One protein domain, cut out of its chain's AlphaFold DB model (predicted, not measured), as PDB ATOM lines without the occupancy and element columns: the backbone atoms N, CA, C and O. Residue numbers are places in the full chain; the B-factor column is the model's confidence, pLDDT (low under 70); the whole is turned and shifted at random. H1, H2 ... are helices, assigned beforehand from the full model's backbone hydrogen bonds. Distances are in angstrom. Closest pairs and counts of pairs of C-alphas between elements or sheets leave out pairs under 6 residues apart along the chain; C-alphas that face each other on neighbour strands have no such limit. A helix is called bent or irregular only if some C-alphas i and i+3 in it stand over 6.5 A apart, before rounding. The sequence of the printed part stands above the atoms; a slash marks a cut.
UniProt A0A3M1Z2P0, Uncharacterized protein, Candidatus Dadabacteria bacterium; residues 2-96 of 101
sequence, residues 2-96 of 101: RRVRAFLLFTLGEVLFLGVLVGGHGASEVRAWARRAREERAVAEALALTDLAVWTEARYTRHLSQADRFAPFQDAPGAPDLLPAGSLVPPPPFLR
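What this domain is: This is residues 2 to 96 of the 101 residues of an uncharacterized protein of Candidatus Dadabacteria bacterium (UniProt A0A3M1Z2P0). What shape do these atoms make? One long helix, H1, makes the longest axis, and residues 2 to 36 of it stick out as a free arm. After H1 ends at residue 46, a loose, looping stretch with no named element, residues 47 to 83, turns away from H1 and folds back, leading to the four-residue helix H2, which lies off to one side of H1 and apart from it. What is the make-up? The printed part has 95 residues, with two named helices, H1 then H2, and no named strand; its class is all helix. How large is its outline? It is extended, with a radius of gyration of the C-alphas of 21.9 A and spans of 70 by 37 by 27 A.

Where its parts are: Where is the long helix? H1 is residues 2 to 46, from C-alpha 2 at (-57.554, 66.703, 18.997) to C-alpha 46 at (-39.154, 5.482, 2.747), 66.0 A in length. Where is the short one? H2 is residues 84 to 87, ending with C-alpha 87 at (-34.268, 30.401, -10.075). It is neither bent nor irregular, but only just: C-alphas 84 and 87 are 6.0 A apart.

How they stand to each other: How do the helices stand to each other? H1 and H2 are apart, with no C-alpha of the one within 8 A of the other. What does the backbone show? In H1 every O i to N i+4 pair is within hydrogen-bond range. H2 is too short for such a pair, and its one O i to N i+3 pair is within range.

The domain as a whole: How far does it reach? The two C-alphas farthest apart, those of Arg 2 and Phe 70, are 70.2 A apart. What else stands free? Besides residues 2 to 36, residues 69 to 74 and 91 to 96 stand free. Is the link whole? The printed part has no cut, and residues 47 to 83 form a long link of 37 residues. Where is confidence low? Residues 50 to 78 and 80 to 90 have pLDDT under 70; the mean of the printed part is 76.8.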
ATOM      1  N   ARG A   2     -56.684  67.906  18.916       88.94
ATOM      2  CA  ARG A   2     -57.554  66.703  18.997       88.94
ATOM      3  C   ARG A   2     -57.652  65.890  17.692       88.94
ATOM      4  O   ARG A   2     -57.524  64.676  17.739       88.94
ATOM      5  N   ARG A   3     -57.801  66.551  16.535       92.19
ATOM      6  CA  ARG A   3     -57.872  65.886  15.216       92.19
ATOM      7  C   ARG A   3     -56.586  65.129  14.858       92.19
ATOM      8  O   ARG A   3     -56.657  64.011  14.379       92.19
ATOM      9  N   VAL A   4     -55.423  65.708  15.173       94.31
ATOM     10  CA  VAL A   4     -54.111  65.070  14.954       94.31
ATOM     11  C   VAL A   4     -53.949  63.837  15.844       94.31
ATOM     12  O   VAL A   4     -53.523  62.798  15.366       94.31
ATOM     13  N   ARG A   5     -54.353  63.913  17.122       95.56
ATOM     14  CA  ARG A   5     -54.333  62.749  18.026       95.56
ATOM     15  C   ARG A   5     -55.250  61.625  17.539       95.56
ATOM     16  O   ARG A   5     -54.847  60.474  17.583       95.56
ATOM     17  N   ALA A   6     -56.448  61.962  17.058       95.81
ATOM     18  CA  ALA A   6     -57.374  60.980  16.495       95.81
ATOM     19  C   ALA A   6     -56.791  60.296  15.247       95.81
ATOM     20  O   ALA A   6     -56.838  59.076  15.155       95.81
ATOM     21  N   PHE A   7     -56.179  61.067  14.342       96.31
ATOM     22  CA  PHE A   7     -55.502  60.528  13.162       96.31
ATOM     23  C   PHE A   7     -54.339  59.596  13.537       96.31
ATOM     24  O   PHE A   7     -54.282  58.474  13.054       96.31
ATOM     25  N   LEU A   8     -53.463  60.008  14.461       97.81
ATOM     26  CA  LEU A   8     -52.332  59.180  14.902       97.81
ATOM     27  C   LEU A   8     -52.775  57.874  15.572       97.81
ATOM     28  O   LEU A   8     -52.178  56.831  15.324       97.81
ATOM     29  N   LEU A   9     -53.821  57.915  16.404       97.88
ATOM     30  CA  LEU A   9     -54.379  56.711  17.026       97.88
ATOM     31  C   LEU A   9     -54.998  55.771  15.991       97.88
ATOM     32  O   LEU A   9     -54.837  54.559  16.102       97.88
ATOM     33  N   PHE A  10     -55.670  56.326  14.985       97.94
ATOM     34  CA  PHE A  10     -56.238  55.552  13.889       97.94
ATOM     35  C   PHE A  10     -55.142  54.844  13.084       97.94
ATOM     36  O   PHE A  10     -55.176  53.622  12.962       97.94
ATOM     37  N   THR A  11     -54.113  55.575  12.645       97.62
ATOM     38  CA  THR A  11     -52.979  54.994  11.910       97.62
ATOM     39  C   THR A  11     -52.228  53.952  12.741       97.62
ATOM     40  O   THR A  11     -51.863  52.899  12.225       97.62
ATOM     41  N   LEU A  12     -52.018  54.195  14.041       98.12
ATOM     42  CA  LEU A  12     -51.414  53.196  14.929       98.12
ATOM     43  C   LEU A  12     -52.275  51.926  15.007       98.12
ATOM     44  O   LEU A  12     -51.738  50.820  14.973       98.12
ATOM     45  N   GLY A  13     -53.597  52.086  15.082       98.25
ATOM     46  CA  GLY A  13     -54.547  50.979  15.053       98.25
ATOM     47  C   GLY A  13     -54.444  50.153  13.771       98.25
ATOM     48  O   GLY A  13     -54.365  48.929  13.851       98.25
ATOM     49  N   GLU A  14     -54.367  50.802  12.608       97.56
ATOM     50  CA  GLU A  14     -54.190  50.126  11.315       97.56
ATOM     51  C   GLU A  14     -52.867  49.356  11.241       97.56
ATOM     52  O   GLU A  14     -52.853  48.192  10.842       97.56
ATOM     53  N   VAL A  15     -51.759  49.964  11.680       97.94
ATOM     54  CA  VAL A  15     -50.442  49.307  11.689       97.94
ATOM     55  C   VAL A  15     -50.442  48.085  12.605       97.94
ATOM     56  O   VAL A  15     -49.942  47.030  12.216       97.94
ATOM     57  N   LEU A  16     -51.023  48.190  13.802       97.62
ATOM     58  CA  LEU A  16     -51.130  47.058  14.723       97.62
ATOM     59  C   LEU A  16     -52.034  45.958  14.159       97.62
ATOM     60  O   LEU A  16     -51.679  44.783  14.233       97.62
ATOM     61  N   PHE A  17     -53.165  46.328  13.560       96.75
ATOM     62  CA  PHE A  17     -54.083  45.384  12.933       96.75
ATOM     63  C   PHE A  17     -53.406  44.611  11.795       96.75
ATOM     64  O   PHE A  17     -53.431  43.379  11.787       96.75
ATOM     65  N   LEU A  18     -52.726  45.314  10.886       96.62
ATOM     66  CA  LEU A  18     -51.957  44.691   9.807       96.62
ATOM     67  C   LEU A  18     -50.802  43.843  10.349       96.62
ATOM     68  O   LEU A  18     -50.578  42.738   9.859       96.62
ATOM     69  N   GLY A  19     -50.108  44.312  11.388       95.56
ATOM     70  CA  GLY A  19     -49.032  43.566  12.041       95.56
ATOM     71  C   GLY A  19     -49.508  42.231  12.619       95.56
ATOM     72  O   GLY A  19     -48.856  41.207  12.417       95.56
ATOM     73  N   VAL A  20     -50.673  42.212  13.275       95.50
ATOM     74  CA  VAL A  20     -51.295  40.976  13.782       95.50
ATOM     75  C   VAL A  20     -51.713  40.060  12.636       95.50
ATOM     76  O   VAL A  20     -51.496  38.852  12.720       95.50
ATOM     77  N   LEU A  21     -52.276  40.607  11.559       94.06
ATOM     78  CA  LEU A  21     -52.750  39.813  10.425       94.06
ATOM     79  C   LEU A  21     -51.584  39.141   9.683       94.06
ATOM     80  O   LEU A  21     -51.614  37.934   9.450       94.06
ATOM     81  N   VAL A  22     -50.520  39.897   9.398       93.12
ATOM     82  CA  VAL A  22     -49.303  39.388   8.749       93.12
ATOM     83  C   VAL A  22     -48.546  38.431   9.669       93.12
ATOM     84  O   VAL A  22     -48.173  37.341   9.242       93.12
ATOM     85  N   GLY A  23     -48.350  38.792  10.941       90.94
ATOM     86  CA  GLY A  23     -47.650  37.943  11.907       90.94
ATOM     87  C   GLY A  23     -48.402  36.643  12.202       90.94
ATOM     88  O   GLY A  23     -47.802  35.568  12.237       90.94
ATOM     89  N   GLY A  24     -49.725  36.721  12.357       89.12
ATOM     90  CA  GLY A  24     -50.598  35.570  12.579       89.12
ATOM     91  C   GLY A  24     -50.635  34.627  11.378       89.12
ATOM     92  O   GLY A  24     -50.423  33.423  11.552       89.12
ATOM     93  N   HIS A  25     -50.832  35.171  10.171       87.62
ATOM     94  CA  HIS A  25     -50.833  34.392   8.932       87.62
ATOM     95  C   HIS A  25     -49.458  33.772   8.652       87.62
ATOM     96  O   HIS A  25     -49.360  32.573   8.387       87.62
ATOM     97  N   GLY A  26     -48.382  34.544   8.822       86.25
ATOM     98  CA  GLY A  26     -47.013  34.047   8.694       86.25
ATOM     99  C   GLY A  26     -46.731  32.897   9.662       86.25
ATOM    100  O   GLY A  26     -46.242  31.846   9.254       86.25
ATOM    101  N   ALA A  27     -47.121  33.027  10.933       86.88
ATOM    102  CA  ALA A  27     -46.942  31.958  11.912       86.88
ATOM    103  C   ALA A  27     -47.790  30.709  11.597       86.88
ATOM    104  O   ALA A  27     -47.343  29.585  11.843       86.88
ATOM    105  N   SER A  28     -49.017  30.858  11.079       89.94
ATOM    106  CA  SER A  28     -49.821  29.706  10.643       89.94
ATOM    107  C   SER A  28     -49.225  29.007   9.424       89.94
ATOM    108  O   SER A  28     -49.140  27.779   9.437       89.94
ATOM    109  N   GLU A  29     -48.763  29.769   8.432       88.50
ATOM    110  CA  GLU A  29     -48.150  29.235   7.214       88.50
ATOM    111  C   GLU A  29     -46.841  28.515   7.523       88.50
ATOM    112  O   GLU A  29     -46.668  27.374   7.106       88.50
ATOM    113  N   VAL A  30     -45.967  29.094   8.355       86.12
ATOM    114  CA  VAL A  30     -44.717  28.438   8.779       86.12
ATOM    115  C   VAL A  30     -44.999  27.112   9.486       86.12
ATOM    116  O   VAL A  30     -44.348  26.106   9.207       86.12
ATOM    117  N   ARG A  31     -46.005  27.065  10.370       87.44
ATOM    118  CA  ARG A  31     -46.407  25.813  11.035       87.44
ATOM    119  C   ARG A  31     -46.979  24.795  10.051       87.44
ATOM    120  O   ARG A  31     -46.696  23.607  10.181       87.44
ATOM    121  N   ALA A  32     -47.798  25.233   9.099       89.62
ATOM    122  CA  ALA A  32     -48.376  24.358   8.082       89.62
ATOM    123  C   ALA A  32     -47.310  23.823   7.117       89.62
ATOM    124  O   ALA A  32     -47.370  22.654   6.739       89.62
ATOM    125  N   TRP A  33     -46.336  24.652   6.752       83.94
ATOM    126  CA  TRP A  33     -45.176  24.273   5.955       83.94
ATOM    127  C   TRP A  33     -44.295  23.274   6.705       83.94
ATOM    128  O   TRP A  33     -43.986  22.218   6.169       83.94
ATOM    129  N   ALA A  34     -43.979  23.529   7.979       85.44
ATOM    130  CA  ALA A  34     -43.149  22.631   8.782       85.44
ATOM    131  C   ALA A  34     -43.776  21.239   8.966       85.44
ATOM    132  O   ALA A  34     -43.051  20.250   9.045       85.44
ATOM    133  N   ARG A  35     -45.113  21.142   9.036       87.81
ATOM    134  CA  ARG A  35     -45.809  19.844   9.042       87.81
ATOM    135  C   ARG A  35     -45.655  19.122   7.705       87.81
ATOM    136  O   ARG A  35     -45.189  17.989   7.704       87.81
ATOM    137  N   ARG A  36     -45.958  19.804   6.593       85.69
ATOM    138  CA  ARG A  36     -45.809  19.260   5.232       85.69
ATOM    139  C   ARG A  36     -44.379  18.781   4.965       85.69
ATOM    140  O   ARG A  36     -44.192  17.640   4.578       85.69
ATOM    141  N   ALA A  37     -43.377  19.586   5.319       83.81
ATOM    142  CA  ALA A  37     -41.966  19.238   5.158       83.81
ATOM    143  C   ALA A  37     -41.555  17.974   5.942       83.81
ATOM    144  O   ALA A  37     -40.691  17.221   5.500       83.81
ATOM    145  N   ARG A  38     -42.161  17.712   7.112       86.38
ATOM    146  CA  ARG A  38     -41.914  16.472   7.874       86.38
ATOM    147  C   ARG A  38     -42.530  15.253   7.192       86.38
ATOM    148  O   ARG A  38     -41.881  14.214   7.138       86.38
ATOM    149  N   GLU A  39     -43.758  15.383   6.697       87.75
ATOM    150  CA  GLU A  39     -44.458  14.318   5.966       87.75
ATOM    151  C   GLU A  39     -43.709  13.967   4.675       87.75
ATOM    152  O   GLU A  39     -43.402  12.806   4.418       87.75
ATOM    153  N   GLU A  40     -43.323  14.988   3.918       84.06
ATOM    154  CA  GLU A  40     -42.506  14.882   2.714       84.06
ATOM    155  C   GLU A  40     -41.161  14.193   2.990       84.06
ATOM    156  O   GLU A  40     -40.774  13.263   2.280       84.06
ATOM    157  N   ARG A  41     -40.468  14.571   4.071       83.81
ATOM    158  CA  ARG A  41     -39.204  13.934   4.462       83.81
ATOM    159  C   ARG A  41     -39.367  12.445   4.779       83.81
ATOM    160  O   ARG A  41     -38.504  11.661   4.399       83.81
ATOM    161  N   ALA A  42     -40.461  12.055   5.432       88.44
ATOM    162  CA  ALA A  42     -40.744  10.647   5.711       88.44
ATOM    163  C   ALA A  42     -40.950   9.837   4.419       88.44
ATOM    164  O   ALA A  42     -40.495   8.699   4.322       88.44
ATOM    165  N   VAL A  43     -41.582  10.433   3.400       88.12
ATOM    166  CA  VAL A  43     -41.710   9.816   2.068       88.12
ATOM    167  C   VAL A  43     -40.344   9.667   1.396       88.12
ATOM    168  O   VAL A  43     -40.046   8.598   0.864       88.12
ATOM    169  N   ALA A  44     -39.500  10.702   1.442       85.00
ATOM    170  CA  ALA A  44     -38.150  10.641   0.879       85.00
ATOM    171  C   ALA A  44     -37.308   9.528   1.531       85.00
ATOM    172  O   ALA A  44     -36.661   8.755   0.825       85.00
ATOM    173  N   GLU A  45     -37.382   9.394   2.858       85.00
ATOM    174  CA  GLU A  45     -36.707   8.331   3.610       85.00
ATOM    175  C   GLU A  45     -37.220   6.935   3.223       85.00
ATOM    176  O   GLU A  45     -36.419   6.047   2.930       85.00
ATOM    177  N   ALA A  46     -38.542   6.754   3.137       91.25
ATOM    178  CA  ALA A  46     -39.154   5.482   2.747       91.25
ATOM    179  C   ALA A  46     -38.756   5.029   1.330       91.25
ATOM    180  O   ALA A  46     -38.705   3.832   1.050       91.25
ATOM    181  N   LEU A  47     -38.464   5.981   0.442       87.62
ATOM    182  CA  LEU A  47     -38.025   5.731  -0.931       87.62
ATOM    183  C   LEU A  47     -36.494   5.704  -1.088       87.62
ATOM    184  O   LEU A  47     -36.012   5.574  -2.212       87.62
ATOM    185  N   ALA A  48     -35.735   5.828   0.008       85.00
ATOM    186  CA  ALA A  48     -34.275   5.950   0.003       85.00
ATOM    187  C   ALA A  48     -33.753   7.071  -0.924       85.00
ATOM    188  O   ALA A  48     -32.687   6.956  -1.533       85.00
ATOM    189  N   LEU A  49     -34.509   8.167  -1.030       76.44
ATOM    190  CA  LEU A  49     -34.098   9.368  -1.750       76.44
ATOM    191  C   LEU A  49     -33.166  10.203  -0.866       76.44
ATOM    192  O   LEU A  49     -33.368  10.317   0.342       76.44
ATOM    193  N   THR A  50     -32.146  10.814  -1.467       65.88
ATOM    194  CA  THR A  50     -31.197  11.664  -0.729       65.88
ATOM    195  C   THR A  50     -31.828  12.962  -0.223       65.88
ATOM    196  O   THR A  50     -31.357  13.507   0.770       65.88
ATOM    197  N   ASP A  51     -32.863  13.462  -0.903       65.81
ATOM    198  CA  ASP A  51     -33.661  14.624  -0.496       65.81
ATOM    199  C   ASP A  51     -35.039  14.592  -1.186       65.81
ATOM    200  O   ASP A  51     -35.250  13.823  -2.134       65.81
ATOM    201  N   LEU A  52     -35.969  15.436  -0.739       64.62
ATOM    202  CA  LEU A  52     -37.233  15.660  -1.427       64.62
ATOM    203  C   LEU A  52     -36.966  16.367  -2.763       64.62
ATOM    204  O   LEU A  52     -36.614  17.546  -2.815       64.62
ATOM    205  N   ALA A  53     -37.153  15.653  -3.869       62.16
ATOM    206  CA  ALA A  53     -37.079  16.250  -5.192       62.16
ATOM    207  C   ALA A  53     -38.302  17.158  -5.411       62.16
ATOM    208  O   ALA A  53     -39.366  16.690  -5.807       62.16
ATOM    209  N   VAL A  54     -38.159  18.464  -5.157       60.84
ATOM    210  CA  VAL A  54     -39.223  19.455  -5.432       60.84
ATOM    211  C   VAL A  54     -39.515  19.549  -6.943       60.84
ATOM    212  O   VAL A  54     -40.615  19.921  -7.342       60.84
ATOM    213  N   TRP A  55     -38.560  19.133  -7.788       59.34
ATOM    214  CA  TRP A  55     -38.728  18.947  -9.233       59.34
ATOM    215  C   TRP A  55     -38.018  17.685  -9.726       59.34
ATOM    216  O   TRP A  55     -36.957  17.314  -9.230       59.34
ATOM    217  N   THR A  56     -38.584  17.059 -10.759       53.59
ATOM    218  CA  THR A  56     -38.061  15.850 -11.423       53.59
ATOM    219  C   THR A  56     -37.106  16.161 -12.582       53.59
ATOM    220  O   THR A  56     -36.780  15.283 -13.378       53.59
ATOM    221  N   GLU A  57     -36.698  17.420 -12.732       59.16
ATOM    222  CA  GLU A  57     -35.917  17.889 -13.875       59.16
ATOM    223  C   GLU A  57     -34.416  17.674 -13.636       59.16
ATOM    224  O   GLU A  57     -33.851  18.122 -12.638       59.16
ATOM    225  N   ALA A  58     -33.738  17.002 -14.569       49.44
ATOM    226  CA  ALA A  58     -32.288  16.852 -14.551       49.44
ATOM    227  C   ALA A  58     -31.626  17.970 -15.365       49.44
ATOM    228  O   ALA A  58     -32.098  18.335 -16.437       49.44
ATOM    229  N   ARG A  59     -30.467  18.454 -14.913       54.66
ATOM    230  CA  ARG A  59     -29.573  19.243 -15.777       54.66
ATOM    231  C   ARG A  59     -28.078  18.913 -15.633       54.66
ATOM    232  O   ARG A  59     -27.283  19.782 -15.919       54.66
ATOM    233  N   TYR A  60     -27.702  17.720 -15.135       40.88
ATOM    234  CA  TYR A  60     -26.427  17.427 -14.426       40.88
ATOM    235  C   TYR A  60     -26.165  18.339 -13.200       40.88
ATOM    236  O   TYR A  60     -25.142  18.995 -13.053       40.88
ATOM    237  N   THR A  61     -27.118  18.295 -12.256       46.59
ATOM    238  CA  THR A  61     -26.867  18.346 -10.795       46.59
ATOM    239  C   THR A  61     -26.155  19.587 -10.239       46.59
ATOM    240  O   THR A  61     -24.998  19.561  -9.831       46.59
ATOM    241  N   ARG A  62     -26.914  20.681 -10.112       57.53
ATOM    242  CA  ARG A  62     -26.510  21.945  -9.477       57.53
ATOM    243  C   ARG A  62     -26.629  21.909  -7.947       57.53
ATOM    244  O   ARG A  62     -27.256  22.784  -7.353       57.53
ATOM    245  N   HIS A  63     -25.970  20.968  -7.274       51.03
ATOM    246  CA  HIS A  63     -25.418  21.371  -5.980       51.03
ATOM    247  C   HIS A  63     -24.343  22.403  -6.331       51.03
ATOM    248  O   HIS A  63     -23.517  22.137  -7.200       51.03
ATOM    249  N   LEU A  64     -24.307  23.575  -5.697       53.50
ATOM    250  CA  LEU A  64     -23.226  24.555  -5.933       53.50
ATOM    251  C   LEU A  64     -21.811  23.946  -5.762       53.50
ATOM    252  O   LEU A  64     -20.833  24.530  -6.209       53.50
ATOM    253  N   SER A  65     -21.704  22.771  -5.127       54.53
ATOM    254  CA  SER A  65     -20.472  21.989  -4.971       54.53
ATOM    255  C   SER A  65     -20.216  20.966  -6.088       54.53
ATOM    256  O   SER A  65     -19.107  20.450  -6.163       54.53
ATOM    257  N   GLN A  66     -21.210  20.660  -6.927       50.25
ATOM    258  CA  GLN A  66     -21.151  19.695  -8.035       50.25
ATOM    259  C   GLN A  66     -21.288  20.346  -9.421       50.25
ATOM    260  O   GLN A  66     -21.212  19.649 -10.426       50.25
ATOM    261  N   ALA A  67     -21.451  21.673  -9.496       59.62
ATOM    262  CA  ALA A  67     -21.315  22.398 -10.753       59.62
ATOM    263  C   ALA A  67     -19.868  22.272 -11.264       59.62
ATOM    264  O   ALA A  67     -18.923  22.680 -10.583       59.62
ATOM    265  N   ASP A  68     -19.698  21.688 -12.450       56.78
ATOM    266  CA  ASP A  68     -18.396  21.555 -13.103       56.78
ATOM    267  C   ASP A  68     -17.814  22.947 -13.378       56.78
ATOM    268  O   ASP A  68     -18.383  23.715 -14.146       56.78
ATOM    269  N   ARG A  69     -16.674  23.295 -12.767       59.56
ATOM    270  CA  ARG A  69     -16.014  24.603 -12.947       59.56
ATOM    271  C   ARG A  69     -15.457  24.817 -14.355       59.56
ATOM    272  O   ARG A  69     -15.070  25.939 -14.675       59.56
ATOM    273  N   PHE A  70     -15.390  23.768 -15.168       61.12
ATOM    274  CA  PHE A  70     -14.776  23.799 -16.491       61.12
ATOM    275  C   PHE A  70     -15.791  23.802 -17.635       61.12
ATOM    276  O   PHE A  70     -15.382  23.891 -18.789       61.12
ATOM    277  N   ALA A  71     -17.095  23.768 -17.346       59.09
ATOM    278  CA  ALA A  71     -18.113  23.913 -18.379       59.09
ATOM    279  C   ALA A  71     -18.146  25.373 -18.891       59.09
ATOM    280  O   ALA A  71     -18.440  26.272 -18.098       59.09
ATOM    281  N   PRO A  72     -17.853  25.648 -20.178       56.41
ATOM    282  CA  PRO A  72     -18.042  26.976 -20.759       56.41
ATOM    283  C   PRO A  72     -19.542  27.308 -20.881       56.41
ATOM    284  O   PRO A  72     -20.358  26.415 -21.085       56.41
ATOM    285  N   PHE A  73     -19.892  28.600 -20.785       64.81
ATOM    286  CA  PHE A  73     -21.273  29.123 -20.879       64.81
ATOM    287  C   PHE A  73     -22.224  28.671 -19.758       64.81
ATOM    288  O   PHE A  73     -23.341  28.230 -20.010       64.81
ATOM    289  N   GLN A  74     -21.795  28.793 -18.500       67.00
ATOM    290  CA  GLN A  74     -22.696  28.570 -17.367       67.00
ATOM    291  C   GLN A  74     -23.677  29.724 -17.208       67.00
ATOM    292  O   GLN A  74     -23.294  30.894 -17.265       67.00
ATOM    293  N   ASP A  75     -24.927  29.380 -16.929       64.50
ATOM    294  CA  ASP A  75     -25.933  30.346 -16.517       64.50
ATOM    295  C   ASP A  75     -25.612  30.882 -15.116       64.50
ATOM    296  O   ASP A  75     -25.280  30.123 -14.197       64.50
ATOM    297  N   ALA A  76     -25.743  32.196 -14.932       65.44
ATOM    298  CA  ALA A  76     -25.674  32.803 -13.610       65.44
ATOM    299  C   ALA A  76     -26.855  32.333 -12.733       65.44
ATOM    300  O   ALA A  76     -27.940  32.056 -13.256       65.44
ATOM    301  N   PRO A  77     -26.699  32.283 -11.395       65.56
ATOM    302  CA  PRO A  77     -27.824  32.034 -10.497       65.56
ATOM    303  C   PRO A  77     -28.968  33.028 -10.775       65.56
ATOM    304  O   PRO A  77     -28.747  34.237 -10.743       65.56
ATOM    305  N   GLY A  78     -30.176  32.530 -11.067       65.31
ATOM    306  CA  GLY A  78     -31.333  33.371 -11.404       65.31
ATOM    307  C   GLY A  78     -31.398  33.883 -12.852       65.31
ATOM    308  O   GLY A  78     -32.233  34.741 -13.139       65.31
ATOM    309  N   ALA A  79     -30.555  33.388 -13.764       70.44
ATOM    310  CA  ALA A  79     -30.681  33.679 -15.193       70.44
ATOM    311  C   ALA A  79     -32.014  33.149 -15.778       70.44
ATOM    312  O   ALA A  79     -32.556  32.167 -15.260       70.44
ATOM    313  N   PRO A  80     -32.551  33.774 -16.847       67.12
ATOM    314  CA  PRO A  80     -33.745  33.292 -17.537       67.12
ATOM    315  C   PRO A  80     -33.544  31.882 -18.083       67.12
ATOM    316  O   PRO A  80     -32.525  31.582 -18.701       67.12
ATOM    317  N   ASP A  81     -34.538  31.031 -17.875       65.19
ATOM    318  CA  ASP A  81     -34.410  29.601 -18.088       65.19
ATOM    319  C   ASP A  81     -35.766  28.988 -18.422       65.19
ATOM    320  O   ASP A  81     -36.798  29.502 -17.987       65.19
ATOM    321  N   LEU A  82     -35.775  27.871 -19.150       68.75
ATOM    322  CA  LEU A  82     -37.006  27.101 -19.344       68.75
ATOM    323  C   LEU A  82     -37.395  26.310 -18.090       68.75
ATOM    324  O   LEU A  82     -38.557  25.939 -17.943       68.75
ATOM    325  N   LEU A  83     -36.431  26.043 -17.209       66.62
ATOM    326  CA  LEU A  83     -36.587  25.131 -16.080       66.62
ATOM    327  C   LEU A  83     -36.696  25.927 -14.761       66.62
ATOM    328  O   LEU A  83     -35.711  26.560 -14.357       66.62
ATOM    329  N   PRO A  84     -37.841  25.882 -14.046       63.34
ATOM    330  CA  PRO A  84     -38.111  26.717 -12.866       63.34
ATOM    331  C   PRO A  84     -37.087  26.580 -11.731       63.34
ATOM    332  O   PRO A  84     -36.831  27.534 -10.994       63.34
ATOM    333  N   ALA A  85     -36.457  25.408 -11.599       61.81
ATOM    334  CA  ALA A  85     -35.463  25.143 -10.560       61.81
ATOM    335  C   ALA A  85     -34.201  26.026 -10.678       61.81
ATOM    336  O   ALA A  85     -33.506  26.233  -9.685       61.81
ATOM    337  N   GLY A  86     -33.902  26.583 -11.860       59.84
ATOM    338  CA  GLY A  86     -32.751  27.476 -12.072       59.84
ATOM    339  C   GLY A  86     -32.826  28.798 -11.296       59.84
ATOM    340  O   GLY A  86     -31.797  29.430 -11.048       59.84
ATOM    341  N   SER A  87     -34.026  29.188 -10.863       66.38
ATOM    342  CA  SER A  87     -34.268  30.401 -10.075       66.38
ATOM    343  C   SER A  87     -34.167  30.173  -8.562       66.38
ATOM    344  O   SER A  87     -34.190  31.135  -7.794       66.38
ATOM    345  N   LEU A  88     -34.052  28.920  -8.113       67.81
ATOM    346  CA  LEU A  88     -34.014  28.568  -6.695       67.81
ATOM    347  C   LEU A  88     -32.577  28.451  -6.208       67.81
ATOM    348  O   LEU A  88     -31.934  27.408  -6.295       67.81
ATOM    349  N   VAL A  89     -32.077  29.553  -5.663       68.31
ATOM    350  CA  VAL A  89     -30.750  29.618  -5.055       68.31
ATOM    351  C   VAL A  89     -30.939  29.646  -3.542       68.31
ATOM    352  O   VAL A  89     -31.676  30.506  -3.049       68.31
ATOM    353  N   PRO A  90     -30.306  28.738  -2.773       68.00
ATOM    354  CA  PRO A  90     -30.399  28.810  -1.327       68.00
ATOM    355  C   PRO A  90     -29.802  30.142  -0.861       68.00
ATOM    356  O   PRO A  90     -28.781  30.576  -1.412       68.00
ATOM    357  N   PRO A  91     -30.379  30.783   0.170       71.94
ATOM    358  CA  PRO A  91     -29.830  32.022   0.691       71.94
ATOM    359  C   PRO A  91     -28.352  31.822   1.063       71.94
ATOM    360  O   PRO A  91     -27.949  30.723   1.486       71.94
ATOM    361  N   PRO A  92     -27.507  32.846   0.878       74.31
ATOM    362  CA  PRO A  92     -26.101  32.751   1.227       74.31
ATOM    363  C   PRO A  92     -25.938  32.373   2.709       74.31
ATOM    364  O   PRO A  92     -26.826  32.667   3.510       74.31
ATOM    365  N   PRO A  93     -24.827  31.719   3.102       76.75
ATOM    366  CA  PRO A  93     -24.667  31.166   4.450       76.75
ATOM    367  C   PRO A  93     -24.927  32.169   5.580       76.75
ATOM    368  O   PRO A  93     -25.492  31.799   6.599       76.75
ATOM    369  N   PHE A  94     -24.596  33.447   5.370       79.81
ATOM    370  CA  PHE A  94     -24.825  34.525   6.337       79.81
ATOM    371  C   PHE A  94     -26.305  34.912   6.532       79.81
ATOM    372  O   PHE A  94     -26.619  35.626   7.478       79.81
ATOM    373  N   LEU A  95     -27.211  34.455   5.661       78.19
ATOM    374  CA  LEU A  95     -28.666  34.628   5.777       78.19
ATOM    375  C   LEU A  95     -29.389  33.349   6.224       78.19
ATOM    376  O   LEU A  95     -30.610  33.363   6.380       78.19
ATOM    377  N   ARG A  96     -28.677  32.229   6.416       75.94
ATOM    378  CA  ARG A  96     -29.293  30.983   6.888       75.94
ATOM    379  C   ARG A  96     -29.442  31.037   8.402       75.94
ATOM    380  O   ARG A  96     -28.471  31.271   9.117       75.94
TER     381      ARG A  96